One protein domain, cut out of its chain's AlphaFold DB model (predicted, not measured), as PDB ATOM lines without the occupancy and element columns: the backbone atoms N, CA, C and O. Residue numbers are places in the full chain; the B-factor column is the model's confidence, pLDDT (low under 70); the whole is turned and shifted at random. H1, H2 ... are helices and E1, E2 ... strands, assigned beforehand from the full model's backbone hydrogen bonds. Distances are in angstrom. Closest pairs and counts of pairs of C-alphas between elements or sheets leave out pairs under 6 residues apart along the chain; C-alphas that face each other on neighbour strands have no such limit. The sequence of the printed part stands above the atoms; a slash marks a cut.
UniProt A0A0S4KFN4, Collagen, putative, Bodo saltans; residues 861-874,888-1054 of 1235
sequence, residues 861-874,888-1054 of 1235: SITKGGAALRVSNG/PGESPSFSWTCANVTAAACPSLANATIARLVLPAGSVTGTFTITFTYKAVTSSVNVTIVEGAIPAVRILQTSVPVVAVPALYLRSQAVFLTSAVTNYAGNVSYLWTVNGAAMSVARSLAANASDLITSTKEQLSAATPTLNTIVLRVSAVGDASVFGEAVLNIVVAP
ATOM      1  N   SER A 861      10.765  25.063  31.569       89.56
ATOM      2  CA  SER A 861      11.845  25.375  30.633       89.56
ATOM      3  C   SER A 861      12.801  24.195  30.473       89.56
ATOM      4  O   SER A 861      13.486  23.804  31.424       89.56
ATOM      5  N   ILE A 862      12.910  23.650  29.257       88.25
ATOM      6  CA  ILE A 862      14.045  22.785  28.911       88.25
ATOM      7  C   ILE A 862      15.320  23.644  28.902       88.25
ATOM      8  O   ILE A 862      15.378  24.713  28.296       88.25
ATOM      9  N   THR A 863      16.335  23.217  29.649       67.31
ATOM     10  CA  THR A 863      17.323  24.145  30.211       67.31
ATOM     11  C   THR A 863      18.457  24.526  29.246       67.31
ATOM     12  O   THR A 863      19.085  23.671  28.628       67.31
ATOM     13  N   LYS A 864      18.805  25.824  29.228       52.78
ATOM     14  CA  LYS A 864      20.083  26.432  28.775       52.78
ATOM     15  C   LYS A 864      20.574  26.233  27.330       52.78
ATOM     16  O   LYS A 864      21.504  26.941  26.958       52.78
ATOM     17  N   GLY A 865      19.989  25.361  26.510       51.94
ATOM     18  CA  GLY A 865      20.416  25.191  25.108       51.94
ATOM     19  C   GLY A 865      20.046  26.356  24.176       51.94
ATOM     20  O   GLY A 865      20.711  26.578  23.172       51.94
ATOM     21  N   GLY A 866      18.991  27.108  24.507       65.31
ATOM     22  CA  GLY A 866      18.261  27.909  23.521       65.31
ATOM     23  C   GLY A 866      17.282  27.034  22.728       65.31
ATOM     24  O   GLY A 866      16.990  25.907  23.126       65.31
ATOM     25  N   ALA A 867      16.762  27.535  21.604       76.69
ATOM     26  CA  ALA A 867      15.753  26.820  20.807       76.69
ATOM     27  C   ALA A 867      16.280  25.544  20.113       76.69
ATOM     28  O   ALA A 867      15.490  24.697  19.688       76.69
ATOM     29  N   ALA A 868      17.603  25.390  20.002       84.38
ATOM     30  CA  ALA A 868      18.253  24.211  19.448       84.38
ATOM     31  C   ALA A 868      19.416  23.752  20.338       84.38
ATOM     32  O   ALA A 868      20.158  24.567  20.874       84.38
ATOM     33  N   LEU A 869      19.585  22.438  20.463       88.31
ATOM     34  CA  LEU A 869      20.670  21.783  21.190       88.31
ATOM     35  C   LEU A 869      21.388  20.821  20.241       88.31
ATOM     36  O   LEU A 869      20.762  20.198  19.384       88.31
ATOM     37  N   ARG A 870      22.703  20.664  20.395       88.06
ATOM     38  CA  ARG A 870      23.504  19.808  19.516       88.06
ATOM     39  C   ARG A 870      24.341  18.823  20.310       88.06
ATOM     40  O   ARG A 870      25.053  19.224  21.227       88.06
ATOM     41  N   VAL A 871      24.216  17.536  19.988       90.94
ATOM     42  CA  VAL A 871      24.720  16.443  20.831       90.94
ATOM     43  C   VAL A 871      25.437  15.372  20.008       90.94
ATOM     44  O   VAL A 871      25.090  15.098  18.860       90.94
ATOM     45  N   SER A 872      26.462  14.775  20.610       89.88
ATOM     46  CA  SER A 872      27.219  13.664  20.033       89.88
ATOM     47  C   SER A 872      26.475  12.354  20.269       89.88
ATOM     48  O   SER A 872      26.030  12.108  21.388       89.88
ATOM     49  N   ASN A 873      26.400  11.475  19.268       91.81
ATOM     50  CA  ASN A 873      25.932  10.103  19.482       91.81
ATOM     51  C   ASN A 873      26.939   9.242  20.271       91.81
ATOM     52  O   ASN A 873      26.559   8.202  20.803       91.81
ATOM     53  N   GLY A 874      28.205   9.659  20.379       88.44
ATOM     54  CA  GLY A 874      29.263   8.891  21.042       88.44
ATOM     55  C   GLY A 874      29.159   8.865  22.569       88.44
ATOM     56  O   GLY A 874      29.722   7.974  23.195       88.44
ATOM     57  N   PRO A 888       2.988  21.893  43.262       81.38
ATOM     58  CA  PRO A 888       3.269  20.712  42.437       81.38
ATOM     59  C   PRO A 888       2.310  19.538  42.704       81.38
ATOM     60  O   PRO A 888       1.961  18.815  41.771       81.38
ATOM     61  N   GLY A 889       1.827  19.396  43.942       82.69
ATOM     62  CA  GLY A 889       1.026  18.256  44.393       82.69
ATOM     63  C   GLY A 889       1.891  17.027  44.699       82.69
ATOM     64  O   GLY A 889       3.088  17.010  44.421       82.69
ATOM     65  N   GLU A 890       1.290  15.986  45.275       80.50
ATOM     66  CA  GLU A 890       2.016  14.786  45.738       80.50
ATOM     67  C   GLU A 890       2.570  13.905  44.602       80.50
ATOM     68  O   GLU A 890       3.435  13.059  44.818       80.50
ATOM     69  N   SER A 891       2.069  14.072  43.375       81.06
ATOM     70  CA  SER A 891       2.526  13.358  42.173       81.06
ATOM     71  C   SER A 891       2.207  14.171  40.910       81.06
ATOM     72  O   SER A 891       1.210  13.898  40.234       81.06
ATOM     73  N   PRO A 892       3.007  15.203  40.584       84.94
ATOM     74  CA  PRO A 892       2.776  16.036  39.409       84.94
ATOM     75  C   PRO A 892       2.886  15.240  38.104       84.94
ATOM     76  O   PRO A 892       3.873  14.541  37.864       84.94
ATOM     77  N   SER A 893       1.904  15.405  37.216       89.31
ATOM     78  CA  SER A 893       1.913  14.790  35.891       89.31
ATOM     79  C   SER A 893       2.890  15.503  34.949       89.31
ATOM     80  O   SER A 893       2.719  16.674  34.597       89.31
ATOM     81  N   PHE A 894       3.910  14.766  34.508       94.38
ATOM     82  CA  PHE A 894       4.859  15.195  33.485       94.38
ATOM     83  C   PHE A 894       5.015  14.129  32.394       94.38
ATOM     84  O   PHE A 894       4.781  12.942  32.626       94.38
ATOM     85  N   SER A 895       5.437  14.539  31.201       94.81
ATOM     86  CA  SER A 895       5.812  13.627  30.120       94.81
ATOM     87  C   SER A 895       6.929  14.209  29.257       94.81
ATOM     88  O   SER A 895       7.120  15.422  29.180       94.81
ATOM     89  N   TRP A 896       7.670  13.320  28.598       95.88
ATOM     90  CA  TRP A 896       8.650  13.668  27.573       95.88
ATOM     91  C   TRP A 896       8.232  12.999  26.267       95.88
ATOM     92  O   TRP A 896       7.977  11.794  26.241       95.88
ATOM     93  N   THR A 897       8.168  13.767  25.186       95.38
ATOM     94  CA  THR A 897       7.853  13.277  23.842       95.38
ATOM     95  C   THR A 897       8.932  13.699  22.851       95.38
ATOM     96  O   THR A 897       9.705  14.629  23.087       95.38
ATOM     97  N   CYS A 898       9.004  12.979  21.735       95.44
ATOM     98  CA  CYS A 898       9.882  13.287  20.618       95.44
ATOM     99  C   CYS A 898       9.057  13.309  19.331       95.44
ATOM    100  O   CYS A 898       8.296  12.377  19.070       95.44
ATOM    101  N   ALA A 899       9.239  14.355  18.530       94.62
ATOM    102  CA  ALA A 899       8.828  14.407  17.134       94.62
ATOM    103  C   ALA A 899      10.081  14.456  16.250       94.62
ATOM    104  O   ALA A 899      11.086  15.069  16.617       94.62
ATOM    105  N   ASN A 900      10.050  13.817  15.086       89.44
ATOM    106  CA  ASN A 900      11.171  13.818  14.156       89.44
ATOM    107  C   ASN A 900      11.041  14.965  13.137       89.44
ATOM    108  O   ASN A 900       9.991  15.162  12.537       89.44
ATOM    109  N   VAL A 901      12.118  15.736  12.948       87.56
ATOM    110  CA  VAL A 901      12.182  16.831  11.956       87.56
ATOM    111  C   VAL A 901      12.786  16.318  10.645       87.56
ATOM    112  O   VAL A 901      12.360  16.684   9.554       87.56
ATOM    113  N   THR A 902      13.762  15.416  10.753       79.06
ATOM    114  CA  THR A 902      14.292  14.596   9.654       79.06
ATOM    115  C   THR A 902      13.708  13.185   9.718       79.06
ATOM    116  O   THR A 902      13.394  12.722  10.808       79.06
ATOM    117  N   ALA A 903      13.644  12.456   8.597       75.12
ATOM    118  CA  ALA A 903      13.000  11.134   8.471       75.12
ATOM    119  C   ALA A 903      13.691   9.945   9.202       75.12
ATOM    120  O   ALA A 903      13.596   8.799   8.766       75.12
ATOM    121  N   ALA A 904      14.380  10.203  10.313       84.12
ATOM    122  CA  ALA A 904      14.877   9.197  11.248       84.12
ATOM    123  C   ALA A 904      13.790   8.810  12.270       84.12
ATOM    124  O   ALA A 904      12.873   9.589  12.543       84.12
ATOM    125  N   ALA A 905      13.911   7.627  12.875       90.00
ATOM    126  CA  ALA A 905      13.131   7.271  14.061       90.00
ATOM    127  C   ALA A 905      13.643   8.043  15.290       90.00
ATOM    128  O   ALA A 905      14.845   8.275  15.418       90.00
ATOM    129  N   CYS A 906      12.741   8.427  16.198       91.62
ATOM    130  CA  CYS A 906      13.114   9.115  17.436       91.62
ATOM    131  C   CYS A 906      14.061   8.267  18.313       91.62
ATOM    132  O   CYS A 906      13.861   7.053  18.418       91.62
ATOM    133  N   PRO A 907      15.056   8.885  18.981       91.88
ATOM    134  CA  PRO A 907      15.908   8.199  19.949       91.88
ATOM    135  C   PRO A 907      15.093   7.695  21.149       91.88
ATOM    136  O   PRO A 907      14.059   8.263  21.507       91.88
ATOM    137  N   SER A 908      15.580   6.642  21.806       91.06
ATOM    138  CA  SER A 908      14.961   6.108  23.018       91.06
ATOM    139  C   SER A 908      15.092   7.095  24.182       91.06
ATOM    140  O   SER A 908      16.188   7.477  24.587       91.06
ATOM    141  N   LEU A 909      13.947   7.510  24.731       91.31
ATOM    142  CA  LEU A 909      13.875   8.493  25.811       91.31
ATOM    143  C   LEU A 909      14.110   7.807  27.168       91.31
ATOM    144  O   LEU A 909      13.171   7.364  27.828       91.31
ATOM    145  N   ALA A 910      15.378   7.663  27.560       83.81
ATOM    146  CA  ALA A 910      15.780   6.898  28.738       83.81
ATOM    147  C   ALA A 910      15.821   7.748  30.024       83.81
ATOM    148  O   ALA A 910      16.106   8.945  29.998       83.81
ATOM    149  N   ASN A 911      15.583   7.099  31.172       83.50
ATOM    150  CA  ASN A 911      15.703   7.679  32.521       83.50
ATOM    151  C   ASN A 911      14.988   9.036  32.701       83.50
ATOM    152  O   ASN A 911      15.481   9.917  33.410       83.50
ATOM    153  N   ALA A 912      13.838   9.194  32.043       88.06
ATOM    154  CA  ALA A 912      13.034  10.406  32.063       88.06
ATOM    155  C   ALA A 912      12.412  10.656  33.451       88.06
ATOM    156  O   ALA A 912      11.718   9.805  34.003       88.06
ATOM    157  N   THR A 913      12.642  11.846  33.997       91.81
ATOM    158  CA  THR A 913      12.057  12.365  35.241       91.81
ATOM    159  C   THR A 913      11.588  13.807  35.032       91.81
ATOM    160  O   THR A 913      11.877  14.416  34.001       91.81
ATOM    161  N   ILE A 914      10.905  14.389  36.020       90.44
ATOM    162  CA  ILE A 914      10.484  15.802  36.012       90.44
ATOM    163  C   ILE A 914      11.633  16.793  35.729       90.44
ATOM    164  O   ILE A 914      11.402  17.838  35.134       90.44
ATOM    165  N   ALA A 915      12.867  16.464  36.130       90.94
ATOM    166  CA  ALA A 915      14.020  17.365  36.048       90.94
ATOM    167  C   ALA A 915      15.035  16.997  34.949       90.94
ATOM    168  O   ALA A 915      15.943  17.783  34.670       90.94
ATOM    169  N   ARG A 916      14.945  15.803  34.341       92.56
ATOM    170  CA  ARG A 916      15.898  15.364  33.308       92.56
ATOM    171  C   ARG A 916      15.375  14.263  32.386       92.56
ATOM    172  O   ARG A 916      14.586  13.419  32.788       92.56
ATOM    173  N   LEU A 917      15.944  14.212  31.192       94.00
ATOM    174  CA  LEU A 917      15.837  13.151  30.197       94.00
ATOM    175  C   LEU A 917      17.255  12.758  29.762       94.00
ATOM    176  O   LEU A 917      18.100  13.632  29.580       94.00
ATOM    177  N   VAL A 918      17.529  11.468  29.561       93.38
ATOM    178  CA  VAL A 918      18.817  10.995  29.033       93.38
ATOM    179  C   VAL A 918      18.634  10.456  27.618       93.38
ATOM    180  O   VAL A 918      17.912   9.486  27.399       93.38
ATOM    181  N   LEU A 919      19.341  11.058  26.662       93.81
ATOM    182  CA  LEU A 919      19.571  10.474  25.344       93.81
ATOM    183  C   LEU A 919      20.796   9.547  25.447       93.81
ATOM    184  O   LEU A 919      21.877  10.029  25.803       93.81
ATOM    185  N   PRO A 920      20.672   8.231  25.200       93.06
ATOM    186  CA  PRO A 920      21.781   7.295  25.364       93.06
ATOM    187  C   PRO A 920      22.848   7.450  24.270       93.06
ATOM    188  O   PRO A 920      22.571   7.917  23.163       93.06
ATOM    189  N   ALA A 921      24.070   6.996  24.563       91.69
ATOM    190  CA  ALA A 921      25.089   6.794  23.534       91.69
ATOM    191  C   ALA A 921      24.593   5.771  22.490       91.69
ATOM    192  O   ALA A 921      23.822   4.868  22.813       91.69
ATOM    193  N   GLY A 922      25.013   5.929  21.236       91.25
ATOM    194  CA  GLY A 922      24.489   5.173  20.094       91.25
ATOM    195  C   GLY A 922      23.130   5.662  19.573       91.25
ATOM    196  O   GLY A 922      22.555   5.007  18.707       91.25
ATOM    197  N   SER A 923      22.607   6.794  20.065       93.31
ATOM    198  CA  SER A 923      21.372   7.397  19.534       93.31
ATOM    199  C   SER A 923      21.472   7.699  18.032       93.31
ATOM    200  O   SER A 923      22.512   8.146  17.542       93.31
ATOM    201  N   VAL A 924      20.366   7.485  17.314       92.25
ATOM    202  CA  VAL A 924      20.259   7.703  15.862       92.25
ATOM    203  C   VAL A 924      20.542   9.167  15.515       92.25
ATOM    204  O   VAL A 924      20.031  10.078  16.166       92.25
ATOM    205  N   THR A 925      21.351   9.397  14.481       92.00
ATOM    206  CA  THR A 925      21.678  10.741  13.994       92.00
ATOM    207  C   THR A 925      20.510  11.358  13.222       92.00
ATOM    208  O   THR A 925      19.745  10.671  12.546       92.00
ATOM    209  N   GLY A 926      20.336  12.674  13.348       91.56
ATOM    210  CA  GLY A 926      19.175  13.389  12.813       91.56
ATOM    211  C   GLY A 926      18.803  14.607  13.654       91.56
ATOM    212  O   GLY A 926      19.496  14.945  14.612       91.56
ATOM    213  N   THR A 927      17.710  15.280  13.294       92.56
ATOM    214  CA  THR A 927      17.133  16.375  14.090       92.56
ATOM    215  C   THR A 927      15.733  16.015  14.571       92.56
ATOM    216  O   THR A 927      14.894  15.540  13.801       92.56
ATOM    217  N   PHE A 928      15.494  16.262  15.856       93.94
ATOM    218  CA  PHE A 928      14.302  15.870  16.600       93.94
ATOM    219  C   PHE A 928      13.826  17.040  17.464       93.94
ATOM    220  O   PHE A 928      14.644  17.703  18.094       93.94
ATOM    221  N   THR A 929      12.524  17.275  17.558       94.56
ATOM    222  CA  THR A 929      11.957  18.184  18.558       94.56
ATOM    223  C   THR A 929      11.630  17.369  19.802       94.56
ATOM    224  O   THR A 929      10.731  16.528  19.782       94.56
ATOM    225  N   ILE A 930      12.377  17.598  20.881       94.56
ATOM    226  CA  ILE A 930      12.099  17.029  22.200       94.56
ATOM    227  C   ILE A 930      11.185  17.998  22.942       94.56
ATOM    228  O   ILE A 930      11.534  19.167  23.096       94.56
ATOM    229  N   THR A 931      10.042  17.511  23.420       94.69
ATOM    230  CA  THR A 931       9.057  18.306  24.161       94.69
ATOM    231  C   THR A 931       8.858  17.725  25.552       94.69
ATOM    232  O   THR A 931       8.560  16.544  25.714       94.69
ATOM    233  N   PHE A 932       8.996  18.578  26.556       95.69
ATOM    234  CA  PHE A 932       8.638  18.312  27.937       95.69
ATOM    235  C   PHE A 932       7.265  18.929  28.208       95.69
ATOM    236  O   PHE A 932       7.023  20.083  27.854       95.69
ATOM    237  N   THR A 933       6.371  18.160  28.821       94.31
ATOM    238  CA  THR A 933       5.030  18.606  29.219       94.31
ATOM    239  C   THR A 933       4.884  18.449  30.723       94.31
ATOM    240  O   THR A 933       5.249  17.408  31.265       94.31
ATOM    241  N   TYR A 934       4.310  19.444  31.387       94.44
ATOM    242  CA  TYR A 934       4.060  19.460  32.824       94.44
ATOM    243  C   TYR A 934       2.725  20.153  33.086       94.44
ATOM    244  O   TYR A 934       2.569  21.314  32.713       94.44
ATOM    245  N   LYS A 935       1.745  19.452  33.675       88.50
ATOM    246  CA  LYS A 935       0.380  19.986  33.897       88.50
ATOM    247  C   LYS A 935      -0.180  20.753  32.673       88.50
ATOM    248  O   LYS A 935      -0.654  21.876  32.785       88.50
ATOM    249  N   ALA A 936      -0.070  20.139  31.492       88.50
ATOM    250  CA  ALA A 936      -0.412  20.688  30.168       88.50
ATOM    251  C   ALA A 936       0.414  21.890  29.645       88.50
ATOM    252  O   ALA A 936       0.325  22.181  28.454       88.50
ATOM    253  N   VAL A 937       1.273  22.529  30.447       91.94
ATOM    254  CA  VAL A 937       2.253  23.512  29.948       91.94
ATOM    255  C   VAL A 937       3.409  22.774  29.266       91.94
ATOM    256  O   VAL A 937       3.889  21.758  29.773       91.94
ATOM    257  N   THR A 938       3.861  23.259  28.108       93.75
ATOM    258  CA  THR A 938       4.909  22.618  27.300       93.75
ATOM    259  C   THR A 938       6.151  23.491  27.140       93.75
ATOM    260  O   THR A 938       6.089  24.718  27.115       93.75
ATOM    261  N   SER A 939       7.304  22.840  26.995       93.81
ATOM    262  CA  SER A 939       8.566  23.456  26.585       93.81
ATOM    263  C   SER A 939       9.286  22.510  25.625       93.81
ATOM    264  O   SER A 939       9.287  21.299  25.846       93.81
ATOM    265  N   SER A 940       9.884  23.035  24.553       93.00
ATOM    266  CA  SER A 940      10.454  22.229  23.465       93.00
ATOM    267  C   SER A 940      11.849  22.703  23.065       93.00
ATOM    268  O   SER A 940      12.132  23.899  23.084       93.00
ATOM    269  N   VAL A 941      12.705  21.768  22.647       92.44
ATOM    270  CA  VAL A 941      14.037  22.046  22.091       92.44
ATOM    271  C   VAL A 941      14.306  21.174  20.863       92.44
ATOM    272  O   VAL A 941      14.020  19.975  20.859       92.44
ATOM    273  N   ASN A 942      14.883  21.762  19.815       92.56
ATOM    274  CA  ASN A 942      15.305  21.025  18.625       92.56
ATOM    275  C   ASN A 942      16.694  20.418  18.848       92.56
ATOM    276  O   ASN A 942      17.700  21.120  18.804       92.56
ATOM    277  N   VAL A 943      16.758  19.113  19.098       91.69
ATOM    278  CA  VAL A 943      18.003  18.370  19.304       91.69
ATOM    279  C   VAL A 943      18.507  17.812  17.977       91.69
ATOM    280  O   VAL A 943      17.871  16.940  17.383       91.69
ATOM    281  N   THR A 944      19.681  18.258  17.535       91.94
ATOM    282  CA  THR A 944      20.421  17.628  16.434       91.94
ATOM    283  C   THR A 944      21.475  16.675  17.000       91.94
ATOM    284  O   THR A 944      22.433  17.109  17.645       91.94
ATOM    285  N   ILE A 945      21.303  15.380  16.741       91.81
ATOM    286  CA  ILE A 945      22.245  14.310  17.085       91.81
ATOM    287  C   ILE A 945      23.164  14.069  15.883       91.81
ATOM    288  O   ILE A 945      22.675  13.807  14.781       91.81
ATOM    289  N   VAL A 946      24.484  14.135  16.080       91.56
ATOM    290  CA  VAL A 946      25.491  13.870  15.032       91.56
ATOM    291  C   VAL A 946      26.494  12.794  15.425       91.56
ATOM    292  O   VAL A 946      26.645  12.461  16.600       91.56
ATOM    293  N   GLU A 947      27.156  12.234  14.415       90.12
ATOM    294  CA  GLU A 947      28.136  11.169  14.582       90.12
ATOM    295  C   GLU A 947      29.481  11.695  15.096       90.12
ATOM    296  O   GLU A 947      29.954  12.753  14.682       90.12
ATOM    297  N   GLY A 948      30.110  10.942  16.000       85.38
ATOM    298  CA  GLY A 948      31.432  11.269  16.532       85.38
ATOM    299  C   GLY A 948      31.424  12.367  17.602       85.38
ATOM    300  O   GLY A 948      30.386  12.906  17.990       85.38
ATOM    301  N   ALA A 949      32.604  12.660  18.154       87.69
ATOM    302  CA  ALA A 949      32.760  13.614  19.251       87.69
ATOM    303  C   ALA A 949      32.581  15.066  18.776       87.69
ATOM    304  O   ALA A 949      33.213  15.488  17.810       87.69
ATOM    305  N   ILE A 950      31.771  15.849  19.492       90.81
ATOM    306  CA  ILE A 950      31.616  17.292  19.256       90.81
ATOM    307  C   ILE A 950      32.684  18.063  20.056       90.81
ATOM    308  O   ILE A 950      32.824  17.802  21.253       90.81
ATOM    309  N   PRO A 951      33.383  19.048  19.456       92.31
ATOM    310  CA  PRO A 951      34.203  20.013  20.189       92.31
ATOM    311  C   PRO A 951      33.408  20.718  21.296       92.31
ATOM    312  O   PRO A 951      32.452  21.438  21.019       92.31
ATOM    313  N   ALA A 952      33.800  20.552  22.559       91.12
ATOM    314  CA  ALA A 952      33.198  21.296  23.662       91.12
ATOM    315  C   ALA A 952      33.829  22.695  23.720       91.12
ATOM    316  O   ALA A 952      34.971  22.859  24.149       91.12
ATOM    317  N   VAL A 953      33.096  23.699  23.237       94.00
ATOM    318  CA  VAL A 953      33.590  25.073  23.061       94.00
ATOM    319  C   VAL A 953      33.247  25.942  24.269       94.00
ATOM    320  O   VAL A 953      32.132  25.902  24.786       94.00
ATOM    321  N   ARG A 954      34.191  26.789  24.688       94.75
ATOM    322  CA  ARG A 954      33.939  27.941  25.563       94.75
ATOM    323  C   ARG A 954      34.649  29.180  25.029       94.75
ATOM    324  O   ARG A 954      35.816  29.117  24.640       94.75
ATOM    325  N   ILE A 955      33.953  30.312  25.073       96.69
ATOM    326  CA  ILE A 955      34.565  31.635  24.936       96.69
ATOM    327  C   ILE A 955      35.138  32.009  26.306       96.69
ATOM    328  O   ILE A 955      34.414  32.019  27.300       96.69
ATOM    329  N   LEU A 956      36.434  32.304  26.359       95.88
ATOM    330  CA  LEU A 956      37.094  32.898  27.516       95.88
ATOM    331  C   LEU A 956      37.332  34.378  27.224       95.88
ATOM    332  O   LEU A 956      38.036  34.729  26.275       95.88
ATOM    333  N   GLN A 957      36.747  35.245  28.041       96.06
ATOM    334  CA  GLN A 957      36.954  36.682  27.950       96.06
ATOM    335  C   GLN A 957      38.275  37.052  28.639       96.06
ATOM    336  O   GLN A 957      38.441  36.804  29.829       96.06
ATOM    337  N   THR A 958      39.219  37.627  27.892       93.62
ATOM    338  CA  THR A 958      40.547  38.029  28.402       93.62
ATOM    339  C   THR A 958      40.690  39.541  28.574       93.62
ATOM    340  O   THR A 958      41.738  40.022  28.998       93.62
ATOM    341  N   SER A 959      39.634  40.292  28.261       94.19
ATOM    342  CA  SER A 959      39.524  41.740  28.446       94.19
ATOM    343  C   SER A 959      38.618  42.074  29.635       94.19
ATOM    344  O   SER A 959      37.623  41.394  29.893       94.19
ATOM    345  N   VAL A 960      38.982  43.123  30.378       94.56
ATOM    346  CA  VAL A 960      38.233  43.581  31.556       94.56
ATOM    347  C   VAL A 960      37.093  44.506  31.100       94.56
ATOM    348  O   VAL A 960      37.378  45.550  30.507       94.56
ATOM    349  N   PRO A 961      35.822  44.149  31.345       94.50
ATOM    350  CA  PRO A 961      34.681  45.005  31.053       94.50
ATOM    351  C   PRO A 961      34.454  45.989  32.216       94.50
ATOM    352  O   PRO A 961      34.997  45.809  33.304       94.50
ATOM    353  N   VAL A 962      33.606  46.999  32.020       91.44
ATOM    354  CA  VAL A 962      33.134  47.882  33.105       91.44
ATOM    355  C   VAL A 962      32.211  47.133  34.075       91.44
ATOM    356  O   VAL A 962      32.244  47.365  35.279       91.44
ATOM    357  N   VAL A 963      31.386  46.224  33.545       90.88
ATOM    358  CA  VAL A 963      30.466  45.351  34.295       90.88
ATOM    359  C   VAL A 963      30.632  43.937  33.759       90.88
ATOM    360  O   VAL A 963      30.743  43.762  32.550       90.88
ATOM    361  N   ALA A 964      30.663  42.927  34.630       88.81
ATOM    362  CA  ALA A 964      30.842  41.535  34.209       88.81
ATOM    363  C   ALA A 964      29.558  40.888  33.653       88.81
ATOM    364  O   ALA A 964      29.634  40.060  32.746       88.81
ATOM    365  N   VAL A 965      28.386  41.247  34.194       87.50
ATOM    366  CA  VAL A 965      27.082  40.664  33.836       87.50
ATOM    367  C   VAL A 965      26.011  41.770  33.768       87.50
ATOM    368  O   VAL A 965      25.645  42.293  34.818       87.50
ATOM    369  N   PRO A 966      25.485  42.124  32.576       89.75
ATOM    370  CA  PRO A 966      26.025  41.776  31.258       89.75
ATOM    371  C   PRO A 966      27.431  42.367  31.061       89.75
ATOM    372  O   PRO A 966      27.798  43.342  31.713       89.75
ATOM    373  N   ALA A 967      28.217  41.788  30.149       94.25
ATOM    374  CA  ALA A 967      29.571  42.258  29.867       94.25
ATOM    375  C   ALA A 967      29.538  43.624  29.150       94.25
ATOM    376  O   ALA A 967      29.345  43.684  27.934       94.25
ATOM    377  N   LEU A 968      29.684  44.715  29.906       96.25
ATOM    378  CA  LEU A 968      29.605  46.092  29.404       96.25
ATOM    379  C   LEU A 968      30.989  46.629  29.024       96.25
ATOM    380  O   LEU A 968      31.883  46.679  29.865       96.25
ATOM    381  N   TYR A 969      31.136  47.120  27.798       97.19
ATOM    382  CA  TYR A 969      32.339  47.798  27.317       97.19
ATOM    383  C   TYR A 969      32.046  49.252  26.952       97.19
ATOM    384  O   TYR A 969      30.992  49.578  26.409       97.19
ATOM    385  N   LEU A 970      33.009  50.132  27.196       96.56
ATOM    386  CA  LEU A 970      33.022  51.487  26.652       96.56
ATOM    387  C   LEU A 970      33.462  51.439  25.191       96.56
ATOM    388  O   LEU A 970      34.327  50.642  24.832       96.56
ATOM    389  N   ARG A 971      32.943  52.348  24.359       95.81
ATOM    390  CA  ARG A 971      33.286  52.453  22.928       95.81
ATOM    391  C   ARG A 971      34.797  52.598  22.642       95.81
ATOM    392  O   ARG A 971      35.240  52.310  21.536       95.81
ATOM    393  N   SER A 972      35.577  53.037  23.632       93.81
ATOM    394  CA  SER A 972      37.040  53.182  23.607       93.81
ATOM    395  C   SER A 972      37.830  51.894  23.900       93.81
ATOM    396  O   SER A 972      39.048  51.890  23.739       93.81
ATOM    397  N   GLN A 973      37.183  50.816  24.356       95.62
ATOM    398  CA  GLN A 973      37.851  49.563  24.725       95.62
ATOM    399  C   GLN A 973      37.972  48.588  23.545       95.62
ATOM    400  O   GLN A 973      37.149  48.576  22.630       95.62
ATOM    401  N   ALA A 974      38.966  47.702  23.616       95.81
ATOM    402  CA  ALA A 974      39.063  46.522  22.762       95.81
ATOM    403  C   ALA A 974      38.540  45.278  23.499       95.81
ATOM    404  O   ALA A 974      38.934  44.992  24.633       95.81
ATOM    405  N   VAL A 975      37.666  44.532  22.829       97.06
ATOM    406  CA  VAL A 975      37.115  43.253  23.271       97.06
ATOM    407  C   VAL A 975      38.067  42.149  22.819       97.06
ATOM    408  O   VAL A 975      38.131  41.805  21.637       97.06
ATOM    409  N   PHE A 976      38.809  41.589  23.770       97.31
ATOM    410  CA  PHE A 976      39.669  40.423  23.577       97.31
ATOM    411  C   PHE A 976      39.001  39.161  24.127       97.31
ATOM    412  O   PHE A 976      38.660  39.097  25.315       97.31
ATOM    413  N   LEU A 977      38.852  38.162  23.255       97.56
ATOM    414  CA  LEU A 977      38.303  36.838  23.542       97.56
ATOM    415  C   LEU A 977      39.252  35.752  23.021       97.56
ATOM    416  O   LEU A 977      39.864  35.896  21.961       97.56
ATOM    417  N   THR A 978      39.322  34.619  23.711       97.44
ATOM    418  CA  THR A 978      40.028  33.420  23.237       97.44
ATOM    419  C   THR A 978      39.161  32.177  23.368       97.44
ATOM    420  O   THR A 978      38.243  32.123  24.186       97.44
ATOM    421  N   SER A 979      39.433  31.167  22.548       97.31
ATOM    422  CA  SER A 979      38.711  29.897  22.579       97.31
ATOM    423  C   SER A 979      39.410  28.850  23.452       97.31
ATOM    424  O   SER A 979      40.602  28.531  23.297       97.31
ATOM    425  N   ALA A 980      38.624  28.259  24.348       96.75
ATOM    426  CA  ALA A 980      38.922  26.975  24.960       96.75
ATOM    427  C   ALA A 980      38.089  25.897  24.259       96.75
ATOM    428  O   ALA A 980      36.877  26.038  24.103       96.75
ATOM    429  N   VAL A 981      38.756  24.828  23.830       95.75
ATOM    430  CA  VAL A 981      38.142  23.669  23.178       95.75
ATOM    431  C   VAL A 981      38.572  22.438  23.963       95.75
ATOM    432  O   VAL A 981      39.766  22.244  24.186       95.75
ATOM    433  N   THR A 982      37.613  21.632  24.405       93.56
ATOM    434  CA  THR A 982      37.859  20.367  25.109       93.56
ATOM    435  C   THR A 982      37.068  19.224  24.466       93.56
ATOM    436  O   THR A 982      36.302  19.430  23.524       93.56
ATOM    437  N   ASN A 983      37.284  17.996  24.947       86.94
ATOM    438  CA  ASN A 983      36.588  16.772  24.523       86.94
ATOM    439  C   ASN A 983      36.695  16.427  23.020       86.94
ATOM    440  O   ASN A 983      35.948  15.585  22.525       86.94
ATOM    441  N   TYR A 984      37.651  17.024  22.304       91.50
ATOM    442  CA  TYR A 984      37.939  16.738  20.902       91.50
ATOM    443  C   TYR A 984      39.449  16.776  20.653       91.50
ATOM    444  O   TYR A 984      40.114  17.735  21.038       91.50
ATOM    445  N   ALA A 985      39.983  15.722  20.031       89.69
ATOM    446  CA  ALA A 985      41.422  15.527  19.814       89.69
ATOM    447  C   ALA A 985      41.865  15.706  18.347       89.69
ATOM    448  O   ALA A 985      43.054  15.621  18.050       89.69
ATOM    449  N   GLY A 986      40.923  15.918  17.422       92.06
ATOM    450  CA  GLY A 986      41.224  16.176  16.014       92.06
ATOM    451  C   GLY A 986      41.557  17.645  15.736       92.06
ATOM    452  O   GLY A 986      41.320  18.528  16.560       92.06
ATOM    453  N   ASN A 987      42.051  17.920  14.527       95.06
ATOM    454  CA  ASN A 987      42.245  19.290  14.053       95.06
ATOM    455  C   ASN A 987      40.895  20.010  13.898       95.06
ATOM    456  O   ASN A 987      39.954  19.457  13.323       95.06
ATOM    457  N   VAL A 988      40.835  21.264  14.354       96.88
ATOM    458  CA  VAL A 988      39.638  22.114  14.292       96.88
ATOM    459  C   VAL A 988      39.885  23.428  13.554       96.88
ATOM    460  O   VAL A 988      40.977  23.994  13.615       96.88
ATOM    461  N   SER A 989      38.849  23.921  12.878       97.25
ATOM    462  CA  SER A 989      38.754  25.273  12.332       97.25
ATOM    463  C   SER A 989      37.857  26.138  13.222       97.25
ATOM    464  O   SER A 989      36.942  25.640  13.880       97.25
ATOM    465  N   TYR A 990      38.129  27.442  13.251       97.94
ATOM    466  CA  TYR A 990      37.401  28.419  14.063       97.94
ATOM    467  C   TYR A 990      36.636  29.373  13.147       97.94
ATOM    468  O   TYR A 990      37.129  29.741  12.082       97.94
ATOM    469  N   LEU A 991      35.452  29.800  13.576       97.94
ATOM    470  CA  LEU A 991      34.687  30.871  12.950       97.94
ATOM    471  C   LEU A 991      34.020  31.706  14.043       97.94
ATOM    472  O   LEU A 991      33.085  31.254  14.702       97.94
ATOM    473  N   TRP A 992      34.502  32.931  14.220       98.00
ATOM    474  CA  TRP A 992      33.856  33.948  15.040       98.00
ATOM    475  C   TRP A 992      32.902  34.758  14.169       98.00
ATOM    476  O   TRP A 992      33.327  35.349  13.170       98.00
ATOM    477  N   THR A 993      31.639  34.840  14.576       97.50
ATOM    478  CA  THR A 993      30.684  35.813  14.047       97.50
ATOM    479  C   THR A 993      30.238  36.781  15.138       97.50
ATOM    480  O   THR A 993      30.240  36.460  16.327       97.50
ATOM    481  N   VAL A 994      29.880  37.992  14.732       97.44
ATOM    482  CA  VAL A 994      29.344  39.049  15.587       97.44
ATOM    483  C   VAL A 994      28.080  39.555  14.914       97.44
ATOM    484  O   VAL A 994      28.122  39.992  13.766       97.44
ATOM    485  N   ASN A 995      26.938  39.434  15.593       96.44
ATOM    486  CA  ASN A 995      25.617  39.773  15.046       96.44
ATOM    487  C   ASN A 995      25.333  39.079  13.691       96.44
ATOM    488  O   ASN A 995      24.680  39.632  12.812       96.44
ATOM    489  N   GLY A 996      25.872  37.865  13.509       95.25
ATOM    490  CA  GLY A 996      25.783  37.072  12.278       95.25
ATOM    491  C   GLY A 996      26.880  37.334  11.233       95.25
ATOM    492  O   GLY A 996      27.134  36.459  10.408       95.25
ATOM    493  N   ALA A 997      27.585  38.470  11.280       96.69
ATOM    494  CA  ALA A 997      28.683  38.775  10.360       96.69
ATOM    495  C   ALA A 997      29.984  38.066  10.779       96.69
ATOM    496  O   ALA A 997      30.349  38.087  11.952       96.69
ATOM    497  N   ALA A 998      30.703  37.441   9.842       96.75
ATOM    498  CA  ALA A 998      31.968  36.760  10.132       96.75
ATOM    499  C   ALA A 998      33.118  37.759  10.358       96.75
ATOM    500  O   ALA A 998      33.355  38.623   9.518       96.75
ATOM    501  N   MET A 999      33.847  37.608  11.470       96.75
ATOM    502  CA  MET A 999      34.892  38.548  11.913       96.75
ATOM    503  C   MET A 999      36.299  37.941  11.972       96.75
ATOM    504  O   MET A 999      37.280  38.642  11.741       96.75
ATOM    505  N   SER A1000      36.436  36.653  12.308       96.88
ATOM    506  CA  SER A1000      37.745  35.999  12.464       96.88
ATOM    507  C   SER A1000      37.650  34.487  12.260       96.88
ATOM    508  O   SER A1000      36.657  33.868  12.636       96.88
ATOM    509  N   VAL A1001      38.717  33.888  11.726       97.19
ATOM    510  CA  VAL A1001      38.936  32.426  11.688       97.19
ATOM    511  C   VAL A1001      40.114  31.978  12.567       97.19
ATOM    512  O   VAL A1001      40.556  30.831  12.509       97.19
ATOM    513  N   ALA A1002      40.653  32.888  13.382       97.31
ATOM    514  CA  ALA A1002      41.729  32.599  14.322       97.31
ATOM    515  C   ALA A1002      41.195  31.997  15.634       97.31
ATOM    516  O   ALA A1002      40.012  32.089  15.962       97.31
ATOM    517  N   ARG A1003      42.097  31.424  16.442       97.12
ATOM    518  CA  ARG A1003      41.761  30.872  17.767       97.12
ATOM    519  C   ARG A1003      41.218  31.936  18.744       97.12
ATOM    520  O   ARG A1003      40.520  31.591  19.698       97.12
ATOM    521  N   SER A1004      41.513  33.210  18.508       97.25
ATOM    522  CA  SER A1004      41.058  34.365  19.284       97.25
ATOM    523  C   SER A1004      40.327  35.391  18.413       97.25
ATOM    524  O   SER A1004      40.468  35.414  17.185       97.25
ATOM    525  N   LEU A1005      39.563  36.262  19.072       97.75
ATOM    526  CA  LEU A1005      38.957  37.452  18.489       97.75
ATOM    527  C   LEU A1005      39.478  38.689  19.224       97.75
ATOM    528  O   LEU A1005      39.514  38.727  20.454       97.75
ATOM    529  N   ALA A1006      39.848  39.700  18.445       97.44
ATOM    530  CA  ALA A1006      40.032  41.068  18.897       97.44
ATOM    531  C   ALA A1006      39.091  41.943  18.062       97.44
ATOM    532  O   ALA A1006      39.170  41.915  16.835       97.44
ATOM    533  N   ALA A1007      38.193  42.675  18.713       96.62
ATOM    534  CA  ALA A1007      37.284  43.620  18.068       96.62
ATOM    535  C   ALA A1007      37.243  44.910  18.891       96.62
ATOM    536  O   ALA A1007      37.167  44.847  20.118       96.62
ATOM    537  N   ASN A1008      37.289  46.079  18.256       97.19
ATOM    538  CA  ASN A1008      37.125  47.331  18.992       97.19
ATOM    539  C   ASN A1008      35.642  47.516  19.319       97.19
ATOM    540  O   ASN A1008      34.785  47.274  18.471       97.19
ATOM    541  N   ALA A1009      35.314  47.989  20.522       96.62
ATOM    542  CA  ALA A1009      33.931  48.285  20.884       96.62
ATOM    543  C   ALA A1009      33.315  49.382  19.988       96.62
ATOM    544  O   ALA A1009      32.103  49.411  19.800       96.62
ATOM    545  N   SER A1010      34.142  50.234  19.368       96.19
ATOM    546  CA  SER A1010      33.743  51.203  18.337       96.19
ATOM    547  C   SER A1010      33.072  50.597  17.107       96.19
ATOM    548  O   SER A1010      32.304  51.304  16.450       96.19
ATOM    549  N   ASP A1011      33.365  49.329  16.817       96.06
ATOM    550  CA  ASP A1011      32.994  48.622  15.588       96.06
ATOM    551  C   ASP A1011      31.749  47.734  15.807       96.06
ATOM    552  O   ASP A1011      31.281  47.046  14.900       96.06
ATOM    553  N   LEU A1012      31.220  47.744  17.035       97.19
ATOM    554  CA  LEU A1012      30.060  46.990  17.496       97.19
ATOM    555  C   LEU A1012      28.818  47.886  17.589       97.19
ATOM    556  O   LEU A1012      28.911  49.115  17.674       97.19
ATOM    557  N   ILE A1013      27.632  47.274  17.626       97.50
ATOM    558  CA  ILE A1013      26.381  48.024  17.741       97.50
ATOM    559  C   ILE A1013      26.314  48.646  19.138       97.50
ATOM    560  O   ILE A1013      26.260  47.959  20.157       97.50
ATOM    561  N   THR A1014      26.359  49.970  19.174       97.38
ATOM    562  CA  THR A1014      26.392  50.763  20.400       97.38
ATOM    563  C   THR A1014      24.968  50.951  20.933       97.38
ATOM    564  O   THR A1014      24.080  51.320  20.169       97.38
ATOM    565  N   SER A1015      24.744  50.710  22.227       96.56
ATOM    566  CA  SER A1015      23.452  50.991  22.872       96.56
ATOM    567  C   SER A1015      23.228  52.495  23.022       96.56
ATOM    568  O   SER A1015      24.182  53.255  23.206       96.56
ATOM    569  N   THR A1016      21.970  52.931  22.986       95.00
ATOM    570  CA  THR A1016      21.624  54.328  23.293       95.00
ATOM    571  C   THR A1016      21.630  54.575  24.810       95.00
ATOM    572  O   THR A1016      21.725  53.637  25.605       95.00
ATOM    573  N   LYS A1017      21.553  55.840  25.242       90.12
ATOM    574  CA  LYS A1017      21.524  56.180  26.679       90.12
ATOM    575  C   LYS A1017      20.217  55.719  27.316       90.12
ATOM    576  O   LYS A1017      20.226  55.132  28.390       90.12
ATOM    577  N   GLU A1018      19.130  55.914  26.580       90.38
ATOM    578  CA  GLU A1018      17.749  55.591  26.928       90.38
ATOM    579  C   GLU A1018      17.586  54.073  27.100       90.38
ATOM    580  O   GLU A1018      17.018  53.620  28.090       90.38
ATOM    581  N   GLN A1019      18.178  53.283  26.194       93.88
ATOM    582  CA  GLN A1019      18.272  51.823  26.309       93.88
ATOM    583  C   GLN A1019      19.006  51.374  27.580       93.88
ATOM    584  O   GLN A1019      18.593  50.414  28.227       93.88
ATOM    585  N   LEU A1020      20.099  52.047  27.953       92.38
ATOM    586  CA  LEU A1020      20.866  51.685  29.146       92.38
ATOM    587  C   LEU A1020      20.167  52.087  30.450       92.38
ATOM    588  O   LEU A1020      20.202  51.311  31.403       92.38
ATOM    589  N   SER A1021      19.508  53.249  30.497       87.25
ATOM    590  CA  SER A1021      18.708  53.669  31.657       87.25
ATOM    591  C   SER A1021      17.435  52.833  31.817       87.25
ATOM    592  O   SER A1021      17.061  52.502  32.936       87.25
ATOM    593  N   ALA A1022      16.807  52.414  30.713       88.31
ATOM    594  CA  ALA A1022      15.639  51.530  30.711       88.31
ATOM    595  C   ALA A1022      15.999  50.028  30.787       88.31
ATOM    596  O   ALA A1022      15.159  49.186  30.471       88.31
ATOM    597  N   ALA A1023      17.245  49.682  31.142       89.56
ATOM    598  CA  ALA A1023      17.763  48.310  31.256       89.56
ATOM    599  C   ALA A1023      17.497  47.393  30.033       89.56
ATOM    600  O   ALA A1023      17.479  46.167  30.149       89.56
ATOM    601  N   THR A1024      17.343  47.982  28.845       94.62
ATOM    602  CA  THR A1024      17.017  47.338  27.561       94.62
ATOM    603  C   THR A1024      18.144  47.559  26.534       94.62
ATOM    604  O   THR A1024      17.934  48.168  25.483       94.62
ATOM    605  N   PRO A1025      19.378  47.091  26.821       96.12
ATOM    606  CA  PRO A1025      20.546  47.327  25.974       96.12
ATOM    607  C   PRO A1025      20.417  46.674  24.595       96.12
ATOM    608  O   PRO A1025      19.881  45.573  24.454       96.12
ATOM    609  N   THR A1026      21.058  47.274  23.593       96.75
ATOM    610  CA  THR A1026      21.350  46.566  22.344       96.75
ATOM    611  C   THR A1026      22.483  45.564  22.587       96.75
ATOM    612  O   THR A1026      23.643  45.940  22.782       96.75
ATOM    613  N   LEU A1027      22.138  44.275  22.598       97.25
ATOM    614  CA  LEU A1027      23.084  43.172  22.774       97.25
ATOM    615  C   LEU A1027      23.864  42.905  21.480       97.25
ATOM    616  O   LEU A1027      23.272  42.679  20.427       97.25
ATOM    617  N   ASN A1028      25.189  42.821  21.581       97.62
ATOM    618  CA  ASN A1028      26.033  42.253  20.536       97.62
ATOM    619  C   ASN A1028      26.219  40.763  20.810       97.62
ATOM    620  O   ASN A1028      26.814  40.381  21.818       97.62
ATOM    621  N   THR A1029      25.700  39.928  19.913       96.88
ATOM    622  CA  THR A1029      25.755  38.467  20.022       96.88
ATOM    623  C   THR A1029      27.007  37.966  19.312       96.88
ATOM    624  O   THR A1029      27.064  37.954  18.079       96.88
ATOM    625  N   ILE A1030      28.020  37.568  20.080       97.19
ATOM    626  CA  ILE A1030      29.259  36.981  19.563       97.19
ATOM    627  C   ILE A1030      29.119  35.462  19.599       97.19
ATOM    628  O   ILE A1030      28.973  34.878  20.672       97.19
ATOM    629  N   VAL A1031      29.181  34.816  18.436       96.56
ATOM    630  CA  VAL A1031      29.129  33.356  18.310       96.56
ATOM    631  C   VAL A1031      30.492  32.845  17.873       96.56
ATOM    632  O   VAL A1031      31.036  33.267  16.855       96.56
ATOM    633  N   LEU A1032      31.037  31.900  18.629       97.25
ATOM    634  CA  LEU A1032      32.192  31.109  18.235       97.25
ATOM    635  C   LEU A1032      31.711  29.725  17.804       97.25
ATOM    636  O   LEU A1032      31.275  28.944  18.648       97.25
ATOM    637  N   ARG A1033      31.862  29.398  16.518       96.44
ATOM    638  CA  ARG A1033      31.772  28.027  16.005       96.44
ATOM    639  C   ARG A1033      33.169  27.419  15.904       96.44
ATOM    640  O   ARG A1033      34.098  28.063  15.417       96.44
ATOM    641  N   VAL A1034      33.303  26.167  16.331       96.38
ATOM    642  CA  VAL A1034      34.519  25.361  16.161       96.38
ATOM    643  C   VAL A1034      34.143  24.052  15.481       96.38
ATOM    644  O   VAL A1034      33.457  23.221  16.078       96.38
ATOM    645  N   SER A1035      34.578  23.883  14.233       95.56
ATOM    646  CA  SER A1035      34.276  22.727  13.377       95.56
ATOM    647  C   SER A1035      35.472  21.784  13.268       95.56
ATOM    648  O   SER A1035      36.620  22.213  13.348       95.56
ATOM    649  N   ALA A1036      35.225  20.497  13.030       94.44
ATOM    650  CA  ALA A1036      36.260  19.549  12.641       94.44
ATOM    651  C   ALA A1036      36.781  19.869  11.229       94.44
ATOM    652  O   ALA A1036      36.007  20.136  10.314       94.44
ATOM    653  N   VAL A1037      38.099  19.792  11.016       92.94
ATOM    654  CA  VAL A1037      38.704  20.080   9.695       92.94
ATOM    655  C   VAL A1037      38.332  19.028   8.636       92.94
ATOM    656  O   VAL A1037      38.328  19.339   7.449       92.94
ATOM    657  N   GLY A1038      38.002  17.800   9.053       90.06
ATOM    658  CA  GLY A1038      37.561  16.720   8.158       90.06
ATOM    659  C   GLY A1038      36.051  16.666   7.895       90.06
ATOM    660  O   GLY A1038      35.640  16.069   6.906       90.06
ATOM    661  N   ASP A1039      35.232  17.289   8.748       89.06
ATOM    662  CA  ASP A1039      33.787  17.404   8.546       89.06
ATOM    663  C   ASP A1039      33.267  18.708   9.162       89.06
ATOM    664  O   ASP A1039      33.156  18.846  10.381       89.06
ATOM    665  N   ALA A1040      32.886  19.656   8.305       89.12
ATOM    666  CA  ALA A1040      32.284  20.914   8.733       89.12
ATOM    667  C   ALA A1040      30.930  20.721   9.444       89.12
ATOM    668  O   ALA A1040      30.484  21.639  10.138       89.12
ATOM    669  N   SER A1041      30.288  19.550   9.305       85.25
ATOM    670  CA  SER A1041      29.104  19.180  10.074       85.25
ATOM    671  C   SER A1041      29.440  18.941  11.547       85.25
ATOM    672  O   SER A1041      28.709  19.450  12.390       85.25
ATOM    673  N   VAL A1042      30.528  18.257  11.917       89.00
ATOM    674  CA  VAL A1042      30.899  18.079  13.334       89.00
ATOM    675  C   VAL A1042      31.442  19.398  13.883       89.00
ATOM    676  O   VAL A1042      32.559  19.810  13.583       89.00
ATOM    677  N   PHE A1043      30.638  20.085  14.698       93.31
ATOM    678  CA  PHE A1043      30.991  21.379  15.278       93.31
ATOM    679  C   PHE A1043      30.312  21.605  16.625       93.31
ATOM    680  O   PHE A1043      29.171  21.175  16.829       93.31
ATOM    681  N   GLY A1044      31.006  22.321  17.505       92.56
ATOM    682  CA  GLY A1044      30.439  22.925  18.707       92.56
ATOM    683  C   GLY A1044      30.333  24.441  18.566       92.56
ATOM    684  O   GLY A1044      31.038  25.050  17.759       92.56
ATOM    685  N   GLU A1045      29.455  25.047  19.360       94.44
ATOM    686  CA  GLU A1045      29.254  26.496  19.407       94.44
ATOM    687  C   GLU A1045      29.246  27.010  20.847       94.44
ATOM    688  O   GLU A1045      28.839  26.310  21.773       94.44
ATOM    689  N   ALA A1046      29.686  28.253  21.019       93.75
ATOM    690  CA  ALA A1046      29.533  29.025  22.242       93.75
ATOM    691  C   ALA A1046      29.084  30.448  21.892       93.75
ATOM    692  O   ALA A1046      29.519  31.007  20.885       93.75
ATOM    693  N   VAL A1047      28.229  31.032  22.732       94.38
ATOM    694  CA  VAL A1047      27.664  32.373  22.536       94.38
ATOM    695  C   VAL A1047      28.029  33.256  23.726       94.38
ATOM    696  O   VAL A1047      27.924  32.822  24.875       94.38
ATOM    697  N   LEU A1048      28.448  34.489  23.452       95.31
ATOM    698  CA  LEU A1048      28.685  35.537  24.439       95.31
ATOM    699  C   LEU A1048      27.942  36.804  24.006       95.31
ATOM    700  O   LEU A1048      28.214  37.352  22.939       95.31
ATOM    701  N   ASN A1049      27.035  37.286  24.855       96.25
ATOM    702  CA  ASN A1049      26.329  38.547  24.637       96.25
ATOM    703  C   ASN A1049      27.049  39.663  25.397       96.25
ATOM    704  O   ASN A1049      27.211  39.566  26.615       96.25
ATOM    705  N   ILE A1050      27.453  40.720  24.692       97.06
ATOM    706  CA  ILE A1050      28.114  41.890  25.285       97.06
ATOM    707  C   ILE A1050      27.362  43.179  24.944       97.06
ATOM    708  O   ILE A1050      26.699  43.275  23.911       97.06
ATOM    709  N   VAL A1051      27.477  44.184  25.803       97.75
ATOM    710  CA  VAL A1051      26.864  45.505  25.624       97.75
ATOM    711  C   VAL A1051      27.969  46.518  25.356       97.75
ATOM    712  O   VAL A1051      28.993  46.500  26.035       97.75
ATOM    713  N   VAL A1052      27.761  47.421  24.397       97.62
ATOM    714  CA  VAL A1052      28.641  48.582  24.203       97.62
ATOM    715  C   VAL A1052      27.910  49.851  24.605       97.62
ATOM    716  O   VAL A1052      26.831  50.144  24.089       97.62
ATOM    717  N   ALA A1053      28.509  50.599  25.528       96.44
ATOM    718  CA  ALA A1053      28.025  51.891  25.981       96.44
ATOM    719  C   ALA A1053      28.245  52.991  24.924       96.44
ATOM    720  O   ALA A1053      29.246  52.944  24.197       96.44
ATOM    721  N   PRO A1054      27.363  54.005  24.861       96.25
ATOM    722  CA  PRO A1054      27.551  55.160  23.996       96.25
ATOM    723  C   PRO A1054      28.840  55.911  24.336       96.25
ATOM    724  O   PRO A1054      29.383  55.812  25.437       96.25
TER     725      PRO A1054
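Overview. This is residues 861 to 874 and 888 to 1054 of the 1235 residues of the protein "Collagen, putative" of Bodo saltans (UniProt A0A0S4KFN4). Two lobes of strands stand side by side: a twisted four-stranded sheet, E1, E6, E5 and E2, with the small hairpin E3 and E4 over one face near E2, and a sandwich of E8, E14, E13, E10 and E11 on E7, E9 and E12. Residues 947 to 951 join the lobes, and the short helix H1 is at an end of the second, on the loop between E12 and E13. The printed part has 181 residues, mostly strand, in the order E1 to E12, H1, E13, E14; the sheets of four and five are mixed, the others antiparallel. It is only just loose, close to compact, with a radius of gyration of the C-alphas of 19.5 A, and flat, spanning 53 by 46 by 25 A.

Arrangement. E1, residues 868 to 872, is the parallel neighbour of E6, residues 937 to 946, with N 869 and O 942 2.8 A apart. E5, residues 926 to 934, forms a hairpin with E6 (N 930 and O 941, 2.9 A) and is antiparallel to E2, residues 894 to 900 (N 897 and O 931, 2.9 A). The hairpin of E3, residues 910 to 913, and E4, residues 916 to 919, has N 913 and O 916 2.8 A apart; the closest C-alphas of E2 and E3, Trp 896 and Ala 912, are 7.1 A apart. E7, residues 952 to 957, and E12, residues 1004 to 1008, are antiparallel to E9, residues 974 to 982 (N 954 and O 980, 2.8 A; N 975 and O 1007, 2.8 A). In the strongly twisted other sheet of this sandwich, two sheets face to face, E8, residues 967 to 970, is parallel to E14, residues 1043 to 1053 (N 969 and O 1051, 2.8 A). E13, residues 1027 to 1036, forms a hairpin with E14 (N 1030 and O 1048, 2.9 A) and is antiparallel to E10, residues 988 to 994 (N 991 and O 1033, 2.9 A), which forms a hairpin with E11, residues 997 to 1000 (N 994 and O 997, 2.8 A). The closest C-alphas of E7 and E14, Arg 954 and Ala 1046, are 5.6 A apart. H1, residues 1017 to 1021, only grazes this sheet; its O i to N i+4 pair is within hydrogen-bond range.

Along the chain. E1 begins at C-alpha 868 (18.253, 24.211, 19.448), and E14, 32.5 A long, ends at C-alpha 1053 (28.025, 51.891, 25.981). E5 is 25.8 A long, E6 29.2 A, E9 26.3 A and E13 28.9 A.

Size, cuts and confidence. The C-alphas farthest apart, of Glu 890 and Ser 972, are 56.5 A apart. Residues 875 to 887 are not printed, and C-alphas 874 and 888 are 35.7 A apart across this cut. No link printed whole is long. The mean pLDDT of the printed part is 92.1; residues 863 to 866 are under 70.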